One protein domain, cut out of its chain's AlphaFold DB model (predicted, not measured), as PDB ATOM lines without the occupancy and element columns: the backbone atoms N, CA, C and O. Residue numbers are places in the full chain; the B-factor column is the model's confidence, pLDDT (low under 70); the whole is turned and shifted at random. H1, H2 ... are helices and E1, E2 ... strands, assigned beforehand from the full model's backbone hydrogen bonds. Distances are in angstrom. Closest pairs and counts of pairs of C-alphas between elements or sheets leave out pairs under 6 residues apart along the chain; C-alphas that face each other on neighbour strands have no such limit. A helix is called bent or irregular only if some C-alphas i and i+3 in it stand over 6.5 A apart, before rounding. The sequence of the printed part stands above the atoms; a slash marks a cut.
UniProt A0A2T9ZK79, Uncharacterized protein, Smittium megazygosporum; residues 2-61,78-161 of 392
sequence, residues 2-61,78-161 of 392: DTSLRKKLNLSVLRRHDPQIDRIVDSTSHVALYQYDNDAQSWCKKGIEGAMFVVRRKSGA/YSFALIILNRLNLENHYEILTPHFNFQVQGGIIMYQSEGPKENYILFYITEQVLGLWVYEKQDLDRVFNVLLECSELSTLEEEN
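Overview. This is residues 2 to 61 and 78 to 161 of the 392 residues of an uncharacterized protein of Smittium megazygosporum (UniProt A0A2T9ZK79). Picture one twisted sheet of seven strands curling round the long last helix, H2, while the first helix, H1, packs on the beginning of E1. It is a folded sheet, bent back on itself with E2 as the hinge, so that E4 and E3 face E1, E7, E6 and E5. The printed part has 144 residues, with H1, E1 to E7 and H2 along the chain; the sheet's order is E4 E3 E2 E1 E7 E6 E5, all antiparallel, and the class is mixed, helices and strands. The whole is compact, with a radius of gyration of the C-alphas of 15.4 A and spans of 47 by 36 by 28 A.

Arrangement. Begin at the hairpin of E1, residues 21 to 37, and E2, residues 42 to 57, where N 28 and O 52 are 3.0 A apart. E1 bends by 96 degrees at residue 24, E2 by 79 degrees at residue 50. E3, residues 80 to 86, neighbours E2, with N 53 and O 83 at 2.8 A, and forms a hairpin with edge strand E4, residues 93 to 96. E5, residues 103 to 106, E6, residues 109 to 115, and E7, residues 128 to 135, form a meander, each the antiparallel neighbour of the one before; E7 and E1 are antiparallel neighbours too, with N 34 and O 132 within hydrogen-bond range at 2.8 A. H2, residues 138 to 161, is on the sheet; its closest C-alphas to E3 are Cys 151 and Phe 80, 6.1 A. H1, residues 3 to 17, is on the sheet at a height of 8.8 A and apart from H2; Arg 15 and Ile 21 are its closest C-alphas to E1, 5.9 A. Of O i to N i+4 pairs, 10 of 11 in H1 and 15 of 20 in H2 are within hydrogen-bond range.

Along the chain. Find C-alpha 3 at (-0.925, 26.052, 25.997), where H1 begins its 22.0 A. E1 spans 31.7 A, E2 33.6 A, E7 22.3 A. H2 runs 35.9 A to C-alpha 161 at (-22.675, 19.604, 51.420); it is irregular, only just, with C-alphas 139 and 142 at 7.0 A.

Size, cuts and confidence. The C-alphas of Asp 2 and Ile 122, farthest apart, are 51.7 A apart. Residues 62 to 77 are not printed; C-alphas 61 and 78 are 11.5 A apart across this cut. The link E6 to E7, residues 116 to 127, is long. Look for pLDDT under 70 at residues 59 to 61, 116 to 127 and 156 to 161.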
ATOM      1  N   ASP A   2       2.068  24.859  22.436       85.62
ATOM      2  CA  ASP A   2       0.619  24.873  22.659       85.62
ATOM      3  C   ASP A   2       0.312  24.896  24.172       85.62
ATOM      4  O   ASP A   2       0.798  24.056  24.940       85.62
ATOM      5  N   THR A   3      -0.488  25.873  24.604       85.75
ATOM      6  CA  THR A   3      -0.925  26.052  25.997       85.75
ATOM      7  C   THR A   3      -1.632  24.804  26.533       85.75
ATOM      8  O   THR A   3      -1.467  24.460  27.707       85.75
ATOM      9  N   SER A   4      -2.377  24.087  25.684       88.25
ATOM     10  CA  SER A   4      -3.062  22.846  26.061       88.25
ATOM     11  C   SER A   4      -2.069  21.727  26.376       88.25
ATOM     12  O   SER A   4      -2.165  21.076  27.421       88.25
ATOM     13  N   LEU A   5      -1.053  21.550  25.526       92.75
ATOM     14  CA  LEU A   5       0.012  20.573  25.748       92.75
ATOM     15  C   LEU A   5       0.791  20.862  27.039       92.75
ATOM     16  O   LEU A   5       0.986  19.954  27.847       92.75
ATOM     17  N   ARG A   6       1.165  22.126  27.287       90.50
ATOM     18  CA  ARG A   6       1.862  22.528  28.523       90.50
ATOM     19  C   ARG A   6       1.046  22.187  29.773       90.50
ATOM     20  O   ARG A   6       1.591  21.622  30.718       90.50
ATOM     21  N   LYS A   7      -0.264  22.469  29.773       90.56
ATOM     22  CA  LYS A   7      -1.154  22.123  30.896       90.56
ATOM     23  C   LYS A   7      -1.235  20.610  31.126       90.56
ATOM     24  O   LYS A   7      -1.157  20.176  32.274       90.56
ATOM     25  N   LYS A   8      -1.335  19.802  30.062       93.69
ATOM     26  CA  LYS A   8      -1.350  18.328  30.157       93.69
ATOM     27  C   LYS A   8      -0.047  17.774  30.732       93.69
ATOM     28  O   LYS A   8      -0.090  16.911  31.606       93.69
ATOM     29  N   LEU A   9       1.096  18.289  30.277       95.31
ATOM     30  CA  LEU A   9       2.408  17.892  30.788       95.31
ATOM     31  C   LEU A   9       2.557  18.253  32.269       95.31
ATOM     32  O   LEU A   9       2.866  17.370  33.068       95.31
ATOM     33  N   ASN A  10       2.240  19.491  32.656       95.69
ATOM     34  CA  ASN A  10       2.283  19.921  34.056       95.69
ATOM     35  C   ASN A  10       1.384  19.053  34.945       95.69
ATOM     36  O   ASN A  10       1.823  18.580  35.991       95.69
ATOM     37  N   LEU A  11       0.154  18.771  34.505       96.25
ATOM     38  CA  LEU A  11      -0.758  17.895  35.238       96.25
ATOM     39  C   LEU A  11      -0.193  16.476  35.381       96.25
ATOM     40  O   LEU A  11      -0.325  15.871  36.442       96.25
ATOM     41  N   SER A  12       0.460  15.947  34.340       96.88
ATOM     42  CA  SER A  12       1.102  14.630  34.400       96.88
ATOM     43  C   SER A  12       2.245  14.583  35.414       96.88
ATOM     44  O   SER A  12       2.393  13.573  36.090       96.88
ATOM     45  N   VAL A  13       3.021  15.665  35.549       95.56
ATOM     46  CA  VAL A  13       4.103  15.775  36.540       95.56
ATOM     47  C   VAL A  13       3.517  15.838  37.944       95.56
ATOM     48  O   VAL A  13       3.884  15.030  38.790       95.56
ATOM     49  N   LEU A  14       2.543  16.722  38.172       95.88
ATOM     50  CA  LEU A  14       1.880  16.871  39.469       95.88
ATOM     51  C   LEU A  14       1.253  15.553  39.948       95.88
ATOM     52  O   LEU A  14       1.419  15.178  41.106       95.88
ATOM     53  N   ARG A  15       0.618  14.794  39.046       95.31
ATOM     54  CA  ARG A  15       0.012  13.490  39.367       95.31
ATOM     55  C   ARG A  15       1.007  12.389  39.738       95.31
ATOM     56  O   ARG A  15       0.587  11.408  40.342       95.31
ATOM     57  N   ARG A  16       2.298  12.524  39.405       93.38
ATOM     58  CA  ARG A  16       3.332  11.597  39.906       93.38
ATOM     59  C   ARG A  16       3.571  11.779  41.402       93.38
ATOM     60  O   ARG A  16       3.928  10.814  42.063       93.38
ATOM     61  N   HIS A  17       3.373  12.996  41.909       88.94
ATOM     62  CA  HIS A  17       3.513  13.314  43.329       88.94
ATOM     63  C   HIS A  17       2.205  13.100  44.096       88.94
ATOM     64  O   HIS A  17       2.226  12.555  45.193       88.94
ATOM     65  N   ASP A  18       1.067  13.489  43.515       88.50
ATOM     66  CA  ASP A  18      -0.256  13.262  44.104       88.50
ATOM     67  C   ASP A  18      -1.265  12.767  43.044       88.50
ATOM     68  O   ASP A  18      -1.828  13.566  42.284       88.50
ATOM     69  N   PRO A  19      -1.547  11.449  43.003       90.50
ATOM     70  CA  PRO A  19      -2.510  10.859  42.073       90.50
ATOM     71  C   PRO A  19      -3.953  11.361  42.240       90.50
ATOM     72  O   PRO A  19      -4.765  11.193  41.326       90.50
ATOM     73  N   GLN A  20      -4.298  11.966  43.385       88.75
ATOM     74  CA  GLN A  20      -5.632  12.520  43.624       88.75
ATOM     75  C   GLN A  20      -5.847  13.848  42.899       88.75
ATOM     76  O   GLN A  20      -6.985  14.304  42.822       88.75
ATOM     77  N   ILE A  21      -4.807  14.473  42.334       92.44
ATOM     78  CA  ILE A  21      -4.957  15.725  41.589       92.44
ATOM     79  C   ILE A  21      -5.851  15.506  40.365       92.44
ATOM     80  O   ILE A  21      -5.529  14.778  39.420       92.44
ATOM     81  N   ASP A  22      -6.984  16.193  40.365       92.25
ATOM     82  CA  ASP A  22      -7.965  16.167  39.297       92.25
ATOM     83  C   ASP A  22      -7.577  17.129  38.171       92.25
ATOM     84  O   ASP A  22      -7.408  16.707  37.026       92.25
ATOM     85  N   ARG A  23      -7.367  18.407  38.501       94.44
ATOM     86  CA  ARG A  23      -7.034  19.461  37.534       94.44
ATOM     87  C   ARG A  23      -6.227  20.588  38.174       94.44
ATOM     88  O   ARG A  23      -6.312  20.813  39.377       94.44
ATOM     89  N   ILE A  24      -5.499  21.327  37.341       96.56
ATOM     90  CA  ILE A  24      -4.863  22.595  37.721       96.56
ATOM     91  C   ILE A  24      -5.932  23.693  37.651       96.56
ATOM     92  O   ILE A  24      -6.612  23.806  36.630       96.56
ATOM     93  N   VAL A  25      -6.088  24.456  38.733       96.88
ATOM     94  CA  VAL A  25      -6.975  25.628  38.822       96.88
ATOM     95  C   VAL A  25      -6.245  26.855  38.284       96.88
ATOM     96  O   VAL A  25      -6.722  27.474  37.338       96.88
ATOM     97  N   ASP A  26      -5.051  27.132  38.812       97.25
ATOM     98  CA  ASP A  26      -4.171  28.198  38.331       97.25
ATOM     99  C   ASP A  26      -2.691  27.828  38.544       97.25
ATOM    100  O   ASP A  26      -2.357  26.849  39.220       97.25
ATOM    101  N   SER A  27      -1.788  28.589  37.933       97.00
ATOM    102  CA  SER A  27      -0.344  28.441  38.072       97.00
ATOM    103  C   SER A  27       0.376  29.770  37.869       97.00
ATOM    104  O   SER A  27      -0.026  30.563  37.019       97.00
ATOM    105  N   THR A  28       1.506  29.947  38.549       96.75
ATOM    106  CA  THR A  28       2.467  31.020  38.259       96.75
ATOM    107  C   THR A  28       3.860  30.435  38.025       96.75
ATOM    108  O   THR A  28       4.203  29.347  38.505       96.75
ATOM    109  N   SER A  29       4.649  31.119  37.197       95.56
ATOM    110  CA  SER A  29       5.943  30.632  36.719       95.56
ATOM    111  C   SER A  29       6.978  30.536  37.833       95.56
ATOM    112  O   SER A  29       7.851  29.666  37.752       95.56
ATOM    113  N   HIS A  30       6.908  31.414  38.834       96.50
ATOM    114  CA  HIS A  30       7.952  31.541  39.832       96.50
ATOM    115  C   HIS A  30       7.445  32.164  41.141       96.50
ATOM    116  O   HIS A  30       6.954  33.293  41.159       96.50
ATOM    117  N   VAL A  31       7.618  31.426  42.237       97.75
ATOM    118  CA  VAL A  31       7.444  31.900  43.613       97.75
ATOM    119  C   VAL A  31       8.623  31.482  44.484       97.75
ATOM    120  O   VAL A  31       9.241  30.448  44.219       97.75
ATOM    121  N   ALA A  32       8.871  32.235  45.554       97.38
ATOM    122  CA  ALA A  32       9.785  31.865  46.631       97.38
ATOM    123  C   ALA A  32       9.046  31.847  47.976       97.38
ATOM    124  O   ALA A  32       8.278  32.764  48.280       97.38
ATOM    125  N   LEU A  33       9.287  30.803  48.773       96.81
ATOM    126  CA  LEU A  33       8.646  30.611  50.071       96.81
ATOM    127  C   LEU A  33       9.531  31.123  51.213       96.81
ATOM    128  O   LEU A  33      10.708  30.763  51.345       96.81
ATOM    129  N   TYR A  34       8.917  31.921  52.075       95.38
ATOM    130  CA  TYR A  34       9.491  32.454  53.298       95.38
ATOM    131  C   TYR A  34       8.683  31.978  54.502       95.38
ATOM    132  O   TYR A  34       7.491  31.698  54.400       95.38
ATOM    133  N   GLN A  35       9.344  31.916  55.648       92.81
ATOM    134  CA  GLN A  35       8.744  31.655  56.944       92.81
ATOM    135  C   GLN A  35       9.097  32.798  57.878       92.81
ATOM    136  O   GLN A  35      10.241  33.254  57.898       92.81
ATOM    137  N   TYR A  36       8.118  33.261  58.638       89.88
ATOM    138  CA  TYR A  36       8.365  34.208  59.704       89.88
ATOM    139  C   TYR A  36       8.942  33.471  60.913       89.88
ATOM    140  O   TYR A  36       8.379  32.482  61.388       89.88
ATOM    141  N   ASP A  37      10.078  33.954  61.390       85.00
ATOM    142  CA  ASP A  37      10.709  33.528  62.627       85.00
ATOM    143  C   ASP A  37      10.210  34.435  63.757       85.00
ATOM    144  O   ASP A  37      10.493  35.635  63.783       85.00
ATOM    145  N   ASN A  38       9.439  33.854  64.678       83.44
ATOM    146  CA  ASN A  38       8.883  34.574  65.820       83.44
ATOM    147  C   ASN A  38       9.954  34.967  66.846       83.44
ATOM    148  O   ASN A  38       9.799  35.990  67.510       83.44
ATOM    149  N   ASP A  39      11.037  34.205  66.982       85.12
ATOM    150  CA  ASP A  39      12.083  34.509  67.959       85.12
ATOM    151  C   ASP A  39      12.970  35.642  67.437       85.12
ATOM    152  O   ASP A  39      13.270  36.602  68.149       85.12
ATOM    153  N   ALA A  40      13.326  35.577  66.152       85.88
ATOM    154  CA  ALA A  40      14.109  36.615  65.490       85.88
ATOM    155  C   ALA A  40      13.271  37.825  65.035       85.88
ATOM    156  O   ALA A  40      13.850  38.826  64.611       85.88
ATOM    157  N   GLN A  41      11.935  37.732  65.085       86.50
ATOM    158  CA  GLN A  41      10.990  38.719  64.538       86.50
ATOM    159  C   GLN A  41      11.351  39.126  63.098       86.50
ATOM    160  O   GLN A  41      11.413  40.306  62.745       86.50
ATOM    161  N   SER A  42      11.675  38.134  62.264       87.75
ATOM    162  CA  SER A  42      12.210  38.368  60.920       87.75
ATOM    163  C   SER A  42      11.792  37.284  59.929       87.75
ATOM    164  O   SER A  42      11.351  36.203  60.305       87.75
ATOM    165  N   TRP A  43      11.913  37.577  58.634       91.56
ATOM    166  CA  TRP A  43      11.603  36.617  57.575       91.56
ATOM    167  C   TRP A  43      12.831  35.794  57.185       91.56
ATOM    168  O   TRP A  43      13.863  36.337  56.785       91.56
ATOM    169  N   CYS A  44      12.671  34.476  57.198       91.56
ATOM    170  CA  CYS A  44      13.673  33.499  56.797       91.56
ATOM    171  C   CYS A  44      13.255  32.823  55.483       91.56
ATOM    172  O   CYS A  44      12.129  32.345  55.339       91.56
ATOM    173  N   LYS A  45      14.157  32.763  54.496       93.31
ATOM    174  CA  LYS A  45      13.904  32.050  53.231       93.31
ATOM    175  C   LYS A  45      13.973  30.538  53.478       93.31
ATOM    176  O   LYS A  45      14.996  30.064  53.960       93.31
ATOM    177  N   LYS A  46      12.942  29.771  53.091       91.94
ATOM    178  CA  LYS A  46      12.893  28.309  53.329       91.94
ATOM    179  C   LYS A  46      13.733  27.470  52.358       91.94
ATOM    180  O   LYS A  46      13.776  26.257  52.488       91.94
ATOM    181  N   GLY A  47      14.362  28.085  51.354       94.44
ATOM    182  CA  GLY A  47      15.058  27.336  50.298       94.44
ATOM    183  C   GLY A  47      14.111  26.596  49.342       94.44
ATOM    184  O   GLY A  47      14.535  25.671  48.651       94.44
ATOM    185  N   ILE A  48      12.842  27.013  49.281       96.69
ATOM    186  CA  ILE A  48      11.847  26.496  48.339       96.69
ATOM    187  C   ILE A  48      11.492  27.600  47.348       96.69
ATOM    188  O   ILE A  48      10.958  28.645  47.725       96.69
ATOM    189  N   GLU A  49      11.815  27.369  46.077       96.94
ATOM    190  CA  GLU A  49      11.631  28.339  45.002       96.94
ATOM    191  C   GLU A  49      11.357  27.616  43.681       96.94
ATOM    192  O   GLU A  49      12.072  26.685  43.303       96.94
ATOM    193  N   GLY A  50      10.307  28.015  42.962       97.38
ATOM    194  CA  GLY A  50       9.957  27.347  41.713       97.38
ATOM    195  C   GLY A  50       8.563  27.646  41.189       97.38
ATOM    196  O   GLY A  50       7.988  28.693  41.470       97.38
ATOM    197  N   ALA A  51       8.039  26.739  40.364       97.50
ATOM    198  CA  ALA A  51       6.714  26.910  39.773       97.50
ATOM    199  C   ALA A  51       5.630  26.544  40.790       97.50
ATOM    200  O   ALA A  51       5.681  25.467  41.390       97.50
ATOM    201  N   MET A  52       4.636  27.417  40.935       97.81
ATOM    202  CA  MET A  52       3.523  27.229  41.858       97.81
ATOM    203  C   MET A  52       2.263  26.826  41.104       97.81
ATOM    204  O   MET A  52       1.967  27.359  40.031       97.81
ATOM    205  N   PHE A  53       1.493  25.924  41.696       98.12
ATOM    206  CA  PHE A  53       0.231  25.434  41.168       98.12
ATOM    207  C   PHE A  53      -0.827  25.451  42.264       98.12
ATOM    208  O   PHE A  53      -0.594  24.952  43.363       98.12
ATOM    209  N   VAL A  54      -2.008  25.962  41.930       97.06
ATOM    210  CA  VAL A  54      -3.228  25.714  42.699       97.06
ATOM    211  C   VAL A  54      -3.976  24.598  41.992       97.06
ATOM    212  O   VAL A  54      -4.221  24.667  40.784       97.06
ATOM    213  N   VAL A  55      -4.307  23.535  42.714       96.12
ATOM    214  CA  VAL A  55      -4.900  22.328  42.137       96.12
ATOM    215  C   VAL A  55      -6.190  21.957  42.841       96.12
ATOM    216  O   VAL A  55      -6.333  22.143  44.046       96.12
ATOM    217  N   ARG A  56      -7.108  21.359  42.079       93.06
ATOM    218  CA  ARG A  56      -8.226  20.606  42.636       93.06
ATOM    219  C   ARG A  56      -7.818  19.146  42.753       93.06
ATOM    220  O   ARG A  56      -7.355  18.546  41.781       93.06
ATOM    221  N   ARG A  57      -8.033  18.572  43.921       90.25
ATOM    222  CA  ARG A  57      -7.896  17.162  44.260       90.25
ATOM    223  C   ARG A  57      -9.278  16.528  44.247       90.25
ATOM    224  O   ARG A  57     -10.286  17.173  44.520       90.25
ATOM    225  N   LYS A  58      -9.337  15.245  43.927       84.31
ATOM    226  CA  LYS A  58     -10.539  14.449  44.125       84.31
ATOM    227  C   LYS A  58     -10.710  14.308  45.633       84.31
ATOM    228  O   LYS A  58      -9.902  13.636  46.274       84.31
ATOM    229  N   SER A  59     -11.741  14.929  46.206       66.19
ATOM    230  CA  SER A  59     -12.220  14.486  47.511       66.19
ATOM    231  C   SER A  59     -12.626  13.044  47.297       66.19
ATOM    232  O   SER A  59     -13.521  12.765  46.496       66.19
ATOM    233  N   GLY A  60     -11.851  12.109  47.843       55.28
ATOM    234  CA  GLY A  60     -12.151  10.709  47.644       55.28
ATOM    235  C   GLY A  60     -13.531  10.469  48.238       55.28
ATOM    236  O   GLY A  60     -13.667  10.384  49.460       55.28
ATOM    237  N   ALA A  61     -14.540  10.417  47.366       42.53
ATOM    238  CA  ALA A  61     -15.863   9.932  47.683       42.53
ATOM    239  C   ALA A  61     -15.648   8.641  48.459       42.53
ATOM    240  O   ALA A  61     -14.809   7.835  48.045       42.53
ATOM    241  N   TYR A  78     -10.143  17.902  52.115       71.69
ATOM    242  CA  TYR A  78     -10.176  19.175  51.407       71.69
ATOM    243  C   TYR A  78      -9.810  18.982  49.929       71.69
ATOM    244  O   TYR A  78      -8.860  18.261  49.590       71.69
ATOM    245  N   SER A  79     -10.558  19.644  49.052       85.31
ATOM    246  CA  SER A  79     -10.466  19.442  47.604       85.31
ATOM    247  C   SER A  79      -9.472  20.348  46.907       85.31
ATOM    248  O   SER A  79      -9.260  20.174  45.713       85.31
ATOM    249  N   PHE A  80      -8.839  21.291  47.598       91.44
ATOM    250  CA  PHE A  80      -7.883  22.204  46.982       91.44
ATOM    251  C   PHE A  80      -6.538  22.189  47.700       91.44
ATOM    252  O   PHE A  80      -6.459  21.976  48.910       91.44
ATOM    253  N   ALA A  81      -5.470  22.382  46.932       92.50
ATOM    254  CA  ALA A  81      -4.112  22.442  47.452       92.50
ATOM    255  C   ALA A  81      -3.246  23.422  46.657       92.50
ATOM    256  O   ALA A  81      -3.433  23.608  45.452       92.50
ATOM    257  N   LEU A  82      -2.274  24.002  47.350       95.06
ATOM    258  CA  LEU A  82      -1.153  24.767  46.825       95.06
ATOM    259  C   LEU A  82       0.064  23.840  46.741       95.06
ATOM    260  O   LEU A  82       0.384  23.135  47.696       95.06
ATOM    261  N   ILE A  83       0.761  23.857  45.609       96.69
ATOM    262  CA  ILE A  83       1.968  23.058  45.387       96.69
ATOM    263  C   ILE A  83       3.054  23.952  44.801       96.69
ATOM    264  O   ILE A  83       2.814  24.621  43.796       96.69
ATOM    265  N   ILE A  84       4.257  23.915  45.375       97.50
ATOM    266  CA  ILE A  84       5.453  24.532  44.788       97.50
ATOM    267  C   ILE A  84       6.400  23.412  44.384       97.50
ATOM    268  O   ILE A  84       6.935  22.705  45.238       97.50
ATOM    269  N   LEU A  85       6.610  23.262  43.077       96.44
ATOM    270  CA  LEU A  85       7.636  22.367  42.557       96.44
ATOM    271  C   LEU A  85       8.985  23.077  42.649       96.44
ATOM    272  O   LEU A  85       9.236  24.028  41.900       96.44
ATOM    273  N   ASN A  86       9.813  22.628  43.587       96.88
ATOM    274  CA  ASN A  86      11.082  23.254  43.907       96.88
ATOM    275  C   ASN A  86      12.096  23.020  42.782       96.88
ATOM    276  O   ASN A  86      12.180  21.943  42.193       96.88
ATOM    277  N   ARG A  87      12.851  24.068  42.452       96.25
ATOM    278  CA  ARG A  87      13.932  24.031  41.459       96.25
ATOM    279  C   ARG A  87      15.309  23.919  42.100       96.25
ATOM    280  O   ARG A  87      16.261  23.603  41.396       96.25
ATOM    281  N   LEU A  88      15.419  24.205  43.398       94.62
ATOM    282  CA  LEU A  88      16.687  24.192  44.128       94.62
ATOM    283  C   LEU A  88      17.060  22.783  44.598       94.62
ATOM    284  O   LEU A  88      18.236  22.428  44.617       94.62
ATOM    285  N   ASN A  89      16.065  21.978  44.965       92.88
ATOM    286  CA  ASN A  89      16.230  20.590  45.384       92.88
ATOM    287  C   ASN A  89      14.926  19.798  45.131       92.88
ATOM    288  O   ASN A  89      14.001  20.302  44.497       92.88
ATOM    289  N   LEU A  90      14.863  18.550  45.600       90.56
ATOM    290  CA  LEU A  90      13.716  17.651  45.398       90.56
ATOM    291  C   LEU A  90      12.581  17.835  46.428       90.56
ATOM    292  O   LEU A  90      11.555  17.161  46.335       90.56
ATOM    293  N   GLU A  91      12.763  18.713  47.412       92.44
ATOM    294  CA  GLU A  91      11.798  19.006  48.467       92.44
ATOM    295  C   GLU A  91      10.790  20.050  47.974       92.44
ATOM    296  O   GLU A  91      11.055  21.254  47.940       92.44
ATOM    297  N   ASN A  92       9.626  19.567  47.549       94.31
ATOM    298  CA  ASN A  92       8.507  20.399  47.117       94.31
ATOM    299  C   ASN A  92       7.666  20.854  48.319       94.31
ATOM    300  O   ASN A  92       7.522  20.117  49.294       94.31
ATOM    301  N   HIS A  93       7.027  22.021  48.206       94.00
ATOM    302  CA  HIS A  93       6.044  22.475  49.198       94.00
ATOM    303  C   HIS A  93       4.642  22.013  48.823       94.00
ATOM    304  O   HIS A  93       4.245  22.128  47.659       94.00
ATOM    305  N   TYR A  94       3.877  21.571  49.817       92.12
ATOM    306  CA  TYR A  94       2.472  21.202  49.674       92.12
ATOM    307  C   TYR A  94       1.674  21.817  50.820       92.12
ATOM    308  O   TYR A  94       1.956  21.542  51.981       92.12
ATOM    309  N   GLU A  95       0.644  22.592  50.492       90.50
ATOM    310  CA  GLU A  95      -0.317  23.114  51.462       90.50
ATOM    311  C   GLU A  95      -1.724  22.696  51.049       90.50
ATOM    312  O   GLU A  95      -2.129  22.879  49.899       90.50
ATOM    313  N   ILE A  96      -2.497  22.149  51.979       88.19
ATOM    314  CA  ILE A  96      -3.913  21.882  51.743       88.19
ATOM    315  C   ILE A  96      -4.700  23.145  52.067       88.19
ATOM    316  O   ILE A  96      -4.585  23.647  53.172       88.19
ATOM    317  N   LEU A  97      -5.519  23.639  51.136       88.38
ATOM    318  CA  LEU A  97      -6.282  24.874  51.325       88.38
ATOM    319  C   LEU A  97      -7.543  24.594  52.147       88.38
ATOM    320  O   LEU A  97      -8.585  24.198  51.613       88.38
ATOM    321  N   THR A  98      -7.424  24.768  53.459       82.44
ATOM    322  CA  THR A  98      -8.529  24.626  54.408       82.44
ATOM    323  C   THR A  98      -9.408  25.895  54.457       82.44
ATOM    324  O   THR A  98      -8.940  26.999  54.189       82.44
ATOM    325  N   PRO A  99     -10.681  25.770  54.859       73.25
ATOM    326  CA  PRO A  99     -11.609  26.866  55.152       73.25
ATOM    327  C   PRO A  99     -11.104  28.004  56.036       73.25
ATOM    328  O   PRO A  99     -11.729  29.058  56.099       73.25
ATOM    329  N   HIS A 100     -10.058  27.753  56.821       70.50
ATOM    330  CA  HIS A 100      -9.607  28.654  57.873       70.50
ATOM    331  C   HIS A 100      -8.284  29.342  57.532       70.50
ATOM    332  O   HIS A 100      -7.758  30.063  58.377       70.50
ATOM    333  N   PHE A 101      -7.763  29.169  56.307       79.50
ATOM    334  CA  PHE A 101      -6.638  29.978  55.852       79.50
ATOM    335  C   PHE A 101      -7.039  31.447  55.822       79.50
ATOM    336  O   PHE A 101      -7.965  31.853  55.123       79.50
ATOM    337  N   ASN A 102      -6.302  32.252  56.574       82.19
ATOM    338  CA  ASN A 102      -6.388  33.696  56.496       82.19
ATOM    339  C   ASN A 102      -5.230  34.186  55.627       82.19
ATOM    340  O   ASN A 102      -4.069  34.096  56.032       82.19
ATOM    341  N   PHE A 103      -5.562  34.646  54.422       89.31
ATOM    342  CA  PHE A 103      -4.601  35.217  53.489       89.31
ATOM    343  C   PHE A 103      -4.569  36.735  53.618       89.31
ATOM    344  O   PHE A 103      -5.608  37.392  53.685       89.31
ATOM    345  N   GLN A 104      -3.372  37.307  53.557       89.19
ATOM    346  CA  GLN A 104      -3.171  38.751  53.480       89.19
ATOM    347  C   GLN A 104      -2.091  39.079  52.464       89.19
ATOM    348  O   GLN A 104      -1.119  38.345  52.341       89.19
ATOM    349  N   VAL A 105      -2.229  40.196  51.755       90.94
ATOM    350  CA  VAL A 105      -1.183  40.682  50.849       90.94
ATOM    351  C   VAL A 105      -0.534  41.912  51.457       90.94
ATOM    352  O   VAL A 105      -1.218  42.885  51.768       90.94
ATOM    353  N   GLN A 106       0.790  41.894  51.602       86.31
ATOM    354  CA  GLN A 106       1.553  43.059  52.050       86.31
ATOM    355  C   GLN A 106       2.851  43.185  51.257       86.31
ATOM    356  O   GLN A 106       3.644  42.250  51.188       86.31
ATOM    357  N   GLY A 107       3.050  44.352  50.635       83.44
ATOM    358  CA  GLY A 107       4.253  44.686  49.864       83.44
ATOM    359  C   GLY A 107       4.609  43.681  48.757       83.44
ATOM    360  O   GLY A 107       5.778  43.479  48.456       83.44
ATOM    361  N   GLY A 108       3.613  43.026  48.156       85.00
ATOM    362  CA  GLY A 108       3.841  42.041  47.096       85.00
ATOM    363  C   GLY A 108       4.047  40.600  47.575       85.00
ATOM    364  O   GLY A 108       4.399  39.741  46.770       85.00
ATOM    365  N   ILE A 109       3.839  40.322  48.865       90.56
ATOM    366  CA  ILE A 109       3.916  38.975  49.448       90.56
ATOM    367  C   ILE A 109       2.524  38.549  49.907       90.56
ATOM    368  O   ILE A 109       1.854  39.297  50.621       90.56
ATOM    369  N   ILE A 110       2.109  37.339  49.528       95.38
ATOM    370  CA  ILE A 110       0.906  36.691  50.064       95.38
ATOM    371  C   ILE A 110       1.305  35.959  51.346       95.38
ATOM    372  O   ILE A 110       2.053  34.986  51.303       95.38
ATOM    373  N   MET A 111       0.820  36.425  52.486       94.44
ATOM    374  CA  MET A 111       1.052  35.844  53.801       94.44
ATOM    375  C   MET A 111      -0.118  34.958  54.201       94.44
ATOM    376  O   MET A 111      -1.273  35.299  53.938       94.44
ATOM    377  N   TYR A 112       0.177  33.840  54.853       92.44
ATOM    378  CA  TYR A 112      -0.841  32.953  55.396       92.44
ATOM    379  C   TYR A 112      -0.313  32.149  56.582       92.44
ATOM    380  O   TYR A 112       0.893  31.965  56.749       92.44
ATOM    381  N   GLN A 113      -1.232  31.663  57.406       88.38
ATOM    382  CA  GLN A 113      -0.917  30.790  58.527       88.38
ATOM    383  C   GLN A 113      -1.046  29.330  58.093       88.38
ATOM    384  O   GLN A 113      -2.089  28.925  57.585       88.38
ATOM    385  N   SER A 114       0.025  28.565  58.263       84.88
ATOM    386  CA  SER A 114       0.066  27.129  58.012       84.88
ATOM    387  C   SER A 114      -0.040  26.371  59.330       84.88
ATOM    388  O   SER A 114       0.580  26.735  60.337       84.88
ATOM    389  N   GLU A 115      -0.804  25.284  59.307       73.81
ATOM    390  CA  GLU A 115      -0.753  24.254  60.338       73.81
ATOM    391  C   GLU A 115       0.490  23.393  60.060       73.81
ATOM    392  O   GLU A 115       0.424  22.380  59.362       73.81
ATOM    393  N   GLY A 116       1.649  23.854  60.541       62.34
ATOM    394  CA  GLY A 116       2.940  23.237  60.248       62.34
ATOM    395  C   GLY A 116       3.033  21.768  60.695       62.34
ATOM    396  O   GLY A 116       2.254  21.301  61.536       62.34
ATOM    397  N   PRO A 117       4.000  21.002  60.155       53.16
ATOM    398  CA  PRO A 117       4.203  19.618  60.553       53.16
ATOM    399  C   PRO A 117       4.542  19.505  62.047       53.16
ATOM    400  O   PRO A 117       5.311  20.282  62.615       53.16
ATOM    401  N   LYS A 118       3.952  18.487  62.677       52.91
ATOM    402  CA  LYS A 118       4.129  18.102  64.084       52.91
ATOM    403  C   LYS A 118       5.478  17.413  64.285       52.91
ATOM    404  O   LYS A 118       5.535  16.222  64.579       52.91
ATOM    405  N   GLU A 119       6.573  18.125  64.091       44.50
ATOM    406  CA  GLU A 119       7.893  17.561  64.354       44.50
ATOM    407  C   GLU A 119       8.296  17.832  65.801       44.50
ATOM    408  O   GLU A 119       8.924  18.833  66.114       44.50
ATOM    409  N   ASN A 120       7.846  16.938  66.691       41.78
ATOM    410  CA  ASN A 120       8.555  16.479  67.889       41.78
ATOM    411  C   ASN A 120       7.738  15.357  68.548       41.78
ATOM    412  O   ASN A 120       6.651  15.579  69.078       41.78
ATOM    413  N   TYR A 121       8.280  14.136  68.536       46.75
ATOM    414  CA  TYR A 121       7.632  12.894  68.990       46.75
ATOM    415  C   TYR A 121       7.276  12.832  70.491       46.75
ATOM    416  O   TYR A 121       6.823  11.791  70.959       46.75
ATOM    417  N   ILE A 122       7.473  13.907  71.262       51.53
ATOM    418  CA  ILE A 122       7.317  13.874  72.725       51.53
ATOM    419  C   ILE A 122       6.278  14.874  73.248       51.53
ATOM    420  O   ILE A 122       5.704  14.621  74.301       51.53
ATOM    421  N   LEU A 123       5.917  15.935  72.518       44.34
ATOM    422  CA  LEU A 123       4.830  16.834  72.925       44.34
ATOM    423  C   LEU A 123       4.096  17.359  71.686       44.34
ATOM    424  O   LEU A 123       4.652  18.090  70.873       44.34
ATOM    425  N   PHE A 124       2.838  16.956  71.534       45.50
ATOM    426  CA  PHE A 124       1.978  17.333  70.415       45.50
ATOM    427  C   PHE A 124       1.474  18.768  70.611       45.50
ATOM    428  O   PHE A 124       0.375  18.982  71.121       45.50
ATOM    429  N   TYR A 125       2.275  19.757  70.223       48.97
ATOM    430  CA  TYR A 125       1.801  21.129  70.042       48.97
ATOM    431  C   TYR A 125       1.688  21.426  68.548       48.97
ATOM    432  O   TYR A 125       2.568  21.081  67.759       48.97
ATOM    433  N   ILE A 126       0.576  22.043  68.154       52.12
ATOM    434  CA  ILE A 126       0.411  22.624  66.822       52.12
ATOM    435  C   ILE A 126       1.334  23.844  66.789       52.12
ATOM    436  O   ILE A 126       1.104  24.793  67.537       52.12
ATOM    437  N   THR A 127       2.397  23.813  65.981       60.44
ATOM    438  CA  THR A 127       3.167  25.031  65.712       60.44
ATOM    439  C   THR A 127       2.513  25.725  64.532       60.44
ATOM    440  O   THR A 127       2.662  25.340  63.374       60.44
ATOM    441  N   GLU A 128       1.699  26.723  64.845       73.06
ATOM    442  CA  GLU A 128       1.208  27.647  63.838       73.06
ATOM    443  C   GLU A 128       2.412  28.399  63.254       73.06
ATOM    444  O   GLU A 128       3.146  29.076  63.976       73.06
ATOM    445  N   GLN A 129       2.648  28.248  61.950       85.94
ATOM    446  CA  GLN A 129       3.744  28.919  61.251       85.94
ATOM    447  C   GLN A 129       3.167  29.972  60.316       85.94
ATOM    448  O   GLN A 129       2.217  29.705  59.582       85.94
ATOM    449  N   VAL A 130       3.747  31.169  60.312       90.50
ATOM    450  CA  VAL A 130       3.383  32.205  59.342       90.50
ATOM    451  C   VAL A 130       4.307  32.072  58.139       90.50
ATOM    452  O   VAL A 130       5.530  32.156  58.263       90.50
ATOM    453  N   LEU A 131       3.719  31.837  56.971       93.62
ATOM    454  CA  LEU A 131       4.419  31.689  55.704       93.62
ATOM    455  C   LEU A 131       4.140  32.886  54.796       93.62
ATOM    456  O   LEU A 131       3.105  33.544  54.899       93.62
ATOM    457  N   GLY A 132       5.084  33.162  53.902       95.62
ATOM    458  CA  GLY A 132       5.012  34.230  52.914       95.62
ATOM    459  C   GLY A 132       5.383  33.709  51.531       95.62
ATOM    460  O   GLY A 132       6.459  33.140  51.342       95.62
ATOM    461  N   LEU A 133       4.502  33.915  50.558       96.69
ATOM    462  CA  LEU A 133       4.725  33.624  49.146       96.69
ATOM    463  C   LEU A 133       5.086  34.915  48.430       96.69
ATOM    464  O   LEU A 133       4.238  35.788  48.229       96.69
ATOM    465  N   TRP A 134       6.340  35.019  48.014       96.44
ATOM    466  CA  TRP A 134       6.749  36.070  47.100       96.44
ATOM    467  C   TRP A 134       6.508  35.607  45.664       96.44
ATOM    468  O   TRP A 134       7.091  34.611  45.232       96.44
ATOM    469  N   VAL A 135       5.634  36.307  44.940       95.56
ATOM    470  CA  VAL A 135       5.289  36.003  43.545       95.56
ATOM    471  C   VAL A 135       6.140  36.873  42.625       95.56
ATOM    472  O   VAL A 135       6.105  38.097  42.723       95.56
ATOM    473  N   TYR A 136       6.908  36.245  41.732       93.19
ATOM    474  CA  TYR A 136       7.842  36.963  40.859       93.19
ATOM    475  C   TYR A 136       7.120  37.865  39.848       93.19
ATOM    476  O   TYR A 136       7.473  39.028  39.657       93.19
ATOM    477  N   GLU A 137       6.096  37.322  39.189       92.94
ATOM    478  CA  GLU A 137       5.307  38.049  38.199       92.94
ATOM    479  C   GLU A 137       4.265  38.909  38.918       92.94
ATOM    480  O   GLU A 137       3.262  38.390  39.407       92.94
ATOM    481  N   LYS A 138       4.455  40.234  38.965       90.38
ATOM    482  CA  LYS A 138       3.521  41.136  39.672       90.38
ATOM    483  C   LYS A 138       2.076  40.999  39.175       90.38
ATOM    484  O   LYS A 138       1.147  41.043  39.969       90.38
ATOM    485  N   GLN A 139       1.899  40.767  37.872       93.25
ATOM    486  CA  GLN A 139       0.588  40.541  37.249       93.25
ATOM    487  C   GLN A 139      -0.119  39.260  37.731       93.25
ATOM    488  O   GLN A 139      -1.327  39.113  37.551       93.25
ATOM    489  N   ASP A 140       0.624  38.314  38.313       95.06
ATOM    490  CA  ASP A 140       0.072  37.071  38.843       95.06
ATOM    491  C   ASP A 140      -0.365  37.215  40.303       95.06
ATOM    492  O   ASP A 140      -1.188  36.421  40.744       95.06
ATOM    493  N   LEU A 141       0.145  38.208  41.042       93.69
ATOM    494  CA  LEU A 141      -0.058  38.342  42.486       93.69
ATOM    495  C   LEU A 141      -1.545  38.383  42.865       93.69
ATOM    496  O   LEU A 141      -2.007  37.517  43.605       93.69
ATOM    497  N   ASP A 142      -2.295  39.345  42.322       93.94
ATOM    498  CA  ASP A 142      -3.717  39.522  42.647       93.94
ATOM    499  C   ASP A 142      -4.555  38.337  42.161       93.94
ATOM    500  O   ASP A 142      -5.449  37.859  42.860       93.94
ATOM    501  N   ARG A 143      -4.243  37.818  40.966       96.25
ATOM    502  CA  ARG A 143      -4.930  36.653  40.397       96.25
ATOM    503  C   ARG A 143      -4.759  35.431  41.297       96.25
ATOM    504  O   ARG A 143      -5.747  34.805  41.668       96.25
ATOM    505  N   VAL A 144      -3.519  35.119  41.665       96.06
ATOM    506  CA  VAL A 144      -3.179  33.983  42.526       96.06
ATOM    507  C   VAL A 144      -3.795  34.152  43.907       96.06
ATOM    508  O   VAL A 144      -4.388  33.203  44.409       96.06
ATOM    509  N   PHE A 145      -3.689  35.338  44.509       95.25
ATOM    510  CA  PHE A 145      -4.288  35.623  45.811       95.25
ATOM    511  C   PHE A 145      -5.796  35.346  45.812       95.25
ATOM    512  O   PHE A 145      -6.281  34.597  46.657       95.25
ATOM    513  N   ASN A 146      -6.521  35.877  44.822       94.50
ATOM    514  CA  ASN A 146      -7.964  35.671  44.707       94.50
ATOM    515  C   ASN A 146      -8.317  34.193  44.496       94.50
ATOM    516  O   ASN A 146      -9.252  33.696  45.117       94.50
ATOM    517  N   VAL A 147      -7.546  33.467  43.677       95.75
ATOM    518  CA  VAL A 147      -7.746  32.024  43.468       95.75
ATOM    519  C   VAL A 147      -7.501  31.232  44.755       95.75
ATOM    520  O   VAL A 147      -8.253  30.303  45.040       95.75
ATOM    521  N   LEU A 148      -6.470  31.571  45.535       94.38
ATOM    522  CA  LEU A 148      -6.191  30.919  46.818       94.38
ATOM    523  C   LEU A 148      -7.324  31.149  47.817       94.38
ATOM    524  O   LEU A 148      -7.791  30.187  48.432       94.38
ATOM    525  N   LEU A 149      -7.793  32.395  47.922       91.62
ATOM    526  CA  LEU A 149      -8.915  32.766  48.776       91.62
ATOM    527  C   LEU A 149     -10.182  32.002  48.369       91.62
ATOM    528  O   LEU A 149     -10.730  31.261  49.184       91.62
ATOM    529  N   GLU A 150     -10.579  32.072  47.096       90.56
ATOM    530  CA  GLU A 150     -11.757  31.368  46.577       90.56
ATOM    531  C   GLU A 150     -11.656  29.851  46.802       90.56
ATOM    532  O   GLU A 150     -12.601  29.226  47.279       90.56
ATOM    533  N   CYS A 151     -10.505  29.235  46.517       91.31
ATOM    534  CA  CYS A 151     -10.322  27.795  46.715       91.31
ATOM    535  C   CYS A 151     -10.410  27.390  48.193       91.31
ATOM    536  O   CYS A 151     -10.958  26.329  48.498       91.31
ATOM    537  N   SER A 152      -9.891  28.216  49.106       87.88
ATOM    538  CA  SER A 152      -9.997  27.974  50.550       87.88
ATOM    539  C   SER A 152     -11.447  28.053  51.035       87.88
ATOM    540  O   SER A 152     -11.898  27.194  51.794       87.88
ATOM    541  N   GLU A 153     -12.222  29.002  50.506       84.25
ATOM    542  CA  GLU A 153     -13.643  29.147  50.805       84.25
ATOM    543  C   GLU A 153     -14.478  28.022  50.184       84.25
ATOM    544  O   GLU A 153     -15.381  27.492  50.827       84.25
ATOM    545  N   LEU A 154     -14.182  27.586  48.958       82.88
ATOM    546  CA  LEU A 154     -14.908  26.488  48.308       82.88
ATOM    547  C   LEU A 154     -14.717  25.151  49.034       82.88
ATOM    548  O   LEU A 154     -15.657  24.352  49.086       82.88
ATOM    549  N   SER A 155     -13.559  24.935  49.666       74.44
ATOM    550  CA  SER A 155     -13.358  23.803  50.578       74.44
ATOM    551  C   SER A 155     -14.383  23.790  51.729       74.44
ATOM    552  O   SER A 155     -14.742  22.711  52.190       74.44
ATOM    553  N   THR A 156     -14.917  24.947  52.160       63.81
ATOM    554  CA  THR A 156     -15.956  25.028  53.217       63.81
ATOM    555  C   THR A 156     -17.280  24.412  52.759       63.81
ATOM    556  O   THR A 156     -17.949  23.694  53.502       63.81
ATOM    557  N   LEU A 157     -17.663  24.682  51.508       62.59
ATOM    558  CA  LEU A 157     -18.986  24.359  50.986       62.59
ATOM    559  C   LEU A 157     -19.088  22.880  50.631       62.59
ATOM    560  O   LEU A 157     -20.144  22.273  50.807       62.59
ATOM    561  N   GLU A 158     -18.003  22.288  50.136       65.12
ATOM    562  CA  GLU A 158     -17.962  20.853  49.865       65.12
ATOM    563  C   GLU A 158     -18.058  20.029  51.157       65.12
ATOM    564  O   GLU A 158     -18.718  18.990  51.157       65.12
ATOM    565  N   GLU A 159     -17.513  20.521  52.274       61.28
ATOM    566  CA  GLU A 159     -17.680  19.905  53.596       61.28
ATOM    567  C   GLU A 159     -19.117  19.973  54.098       61.28
ATOM    568  O   GLU A 159     -19.678  18.948  54.492       61.28
ATOM    569  N   GLU A 160     -19.735  21.156  54.057       58.41
ATOM    570  CA  GLU A 160     -21.125  21.320  54.484       58.41
ATOM    571  C   GLU A 160     -22.077  20.470  53.636       58.41
ATOM    572  O   GLU A 160     -22.999  19.850  54.166       58.41
ATOM    573  N   ASN A 161     -21.853  20.405  52.321       60.03
ATOM    574  CA  ASN A 161     -22.675  19.604  51.420       60.03
ATOM    575  C   ASN A 161     -22.443  18.100  51.616       60.03
ATOM    576  O   ASN A 161     -23.409  17.341  51.609       60.03
TER     577      ASN A 161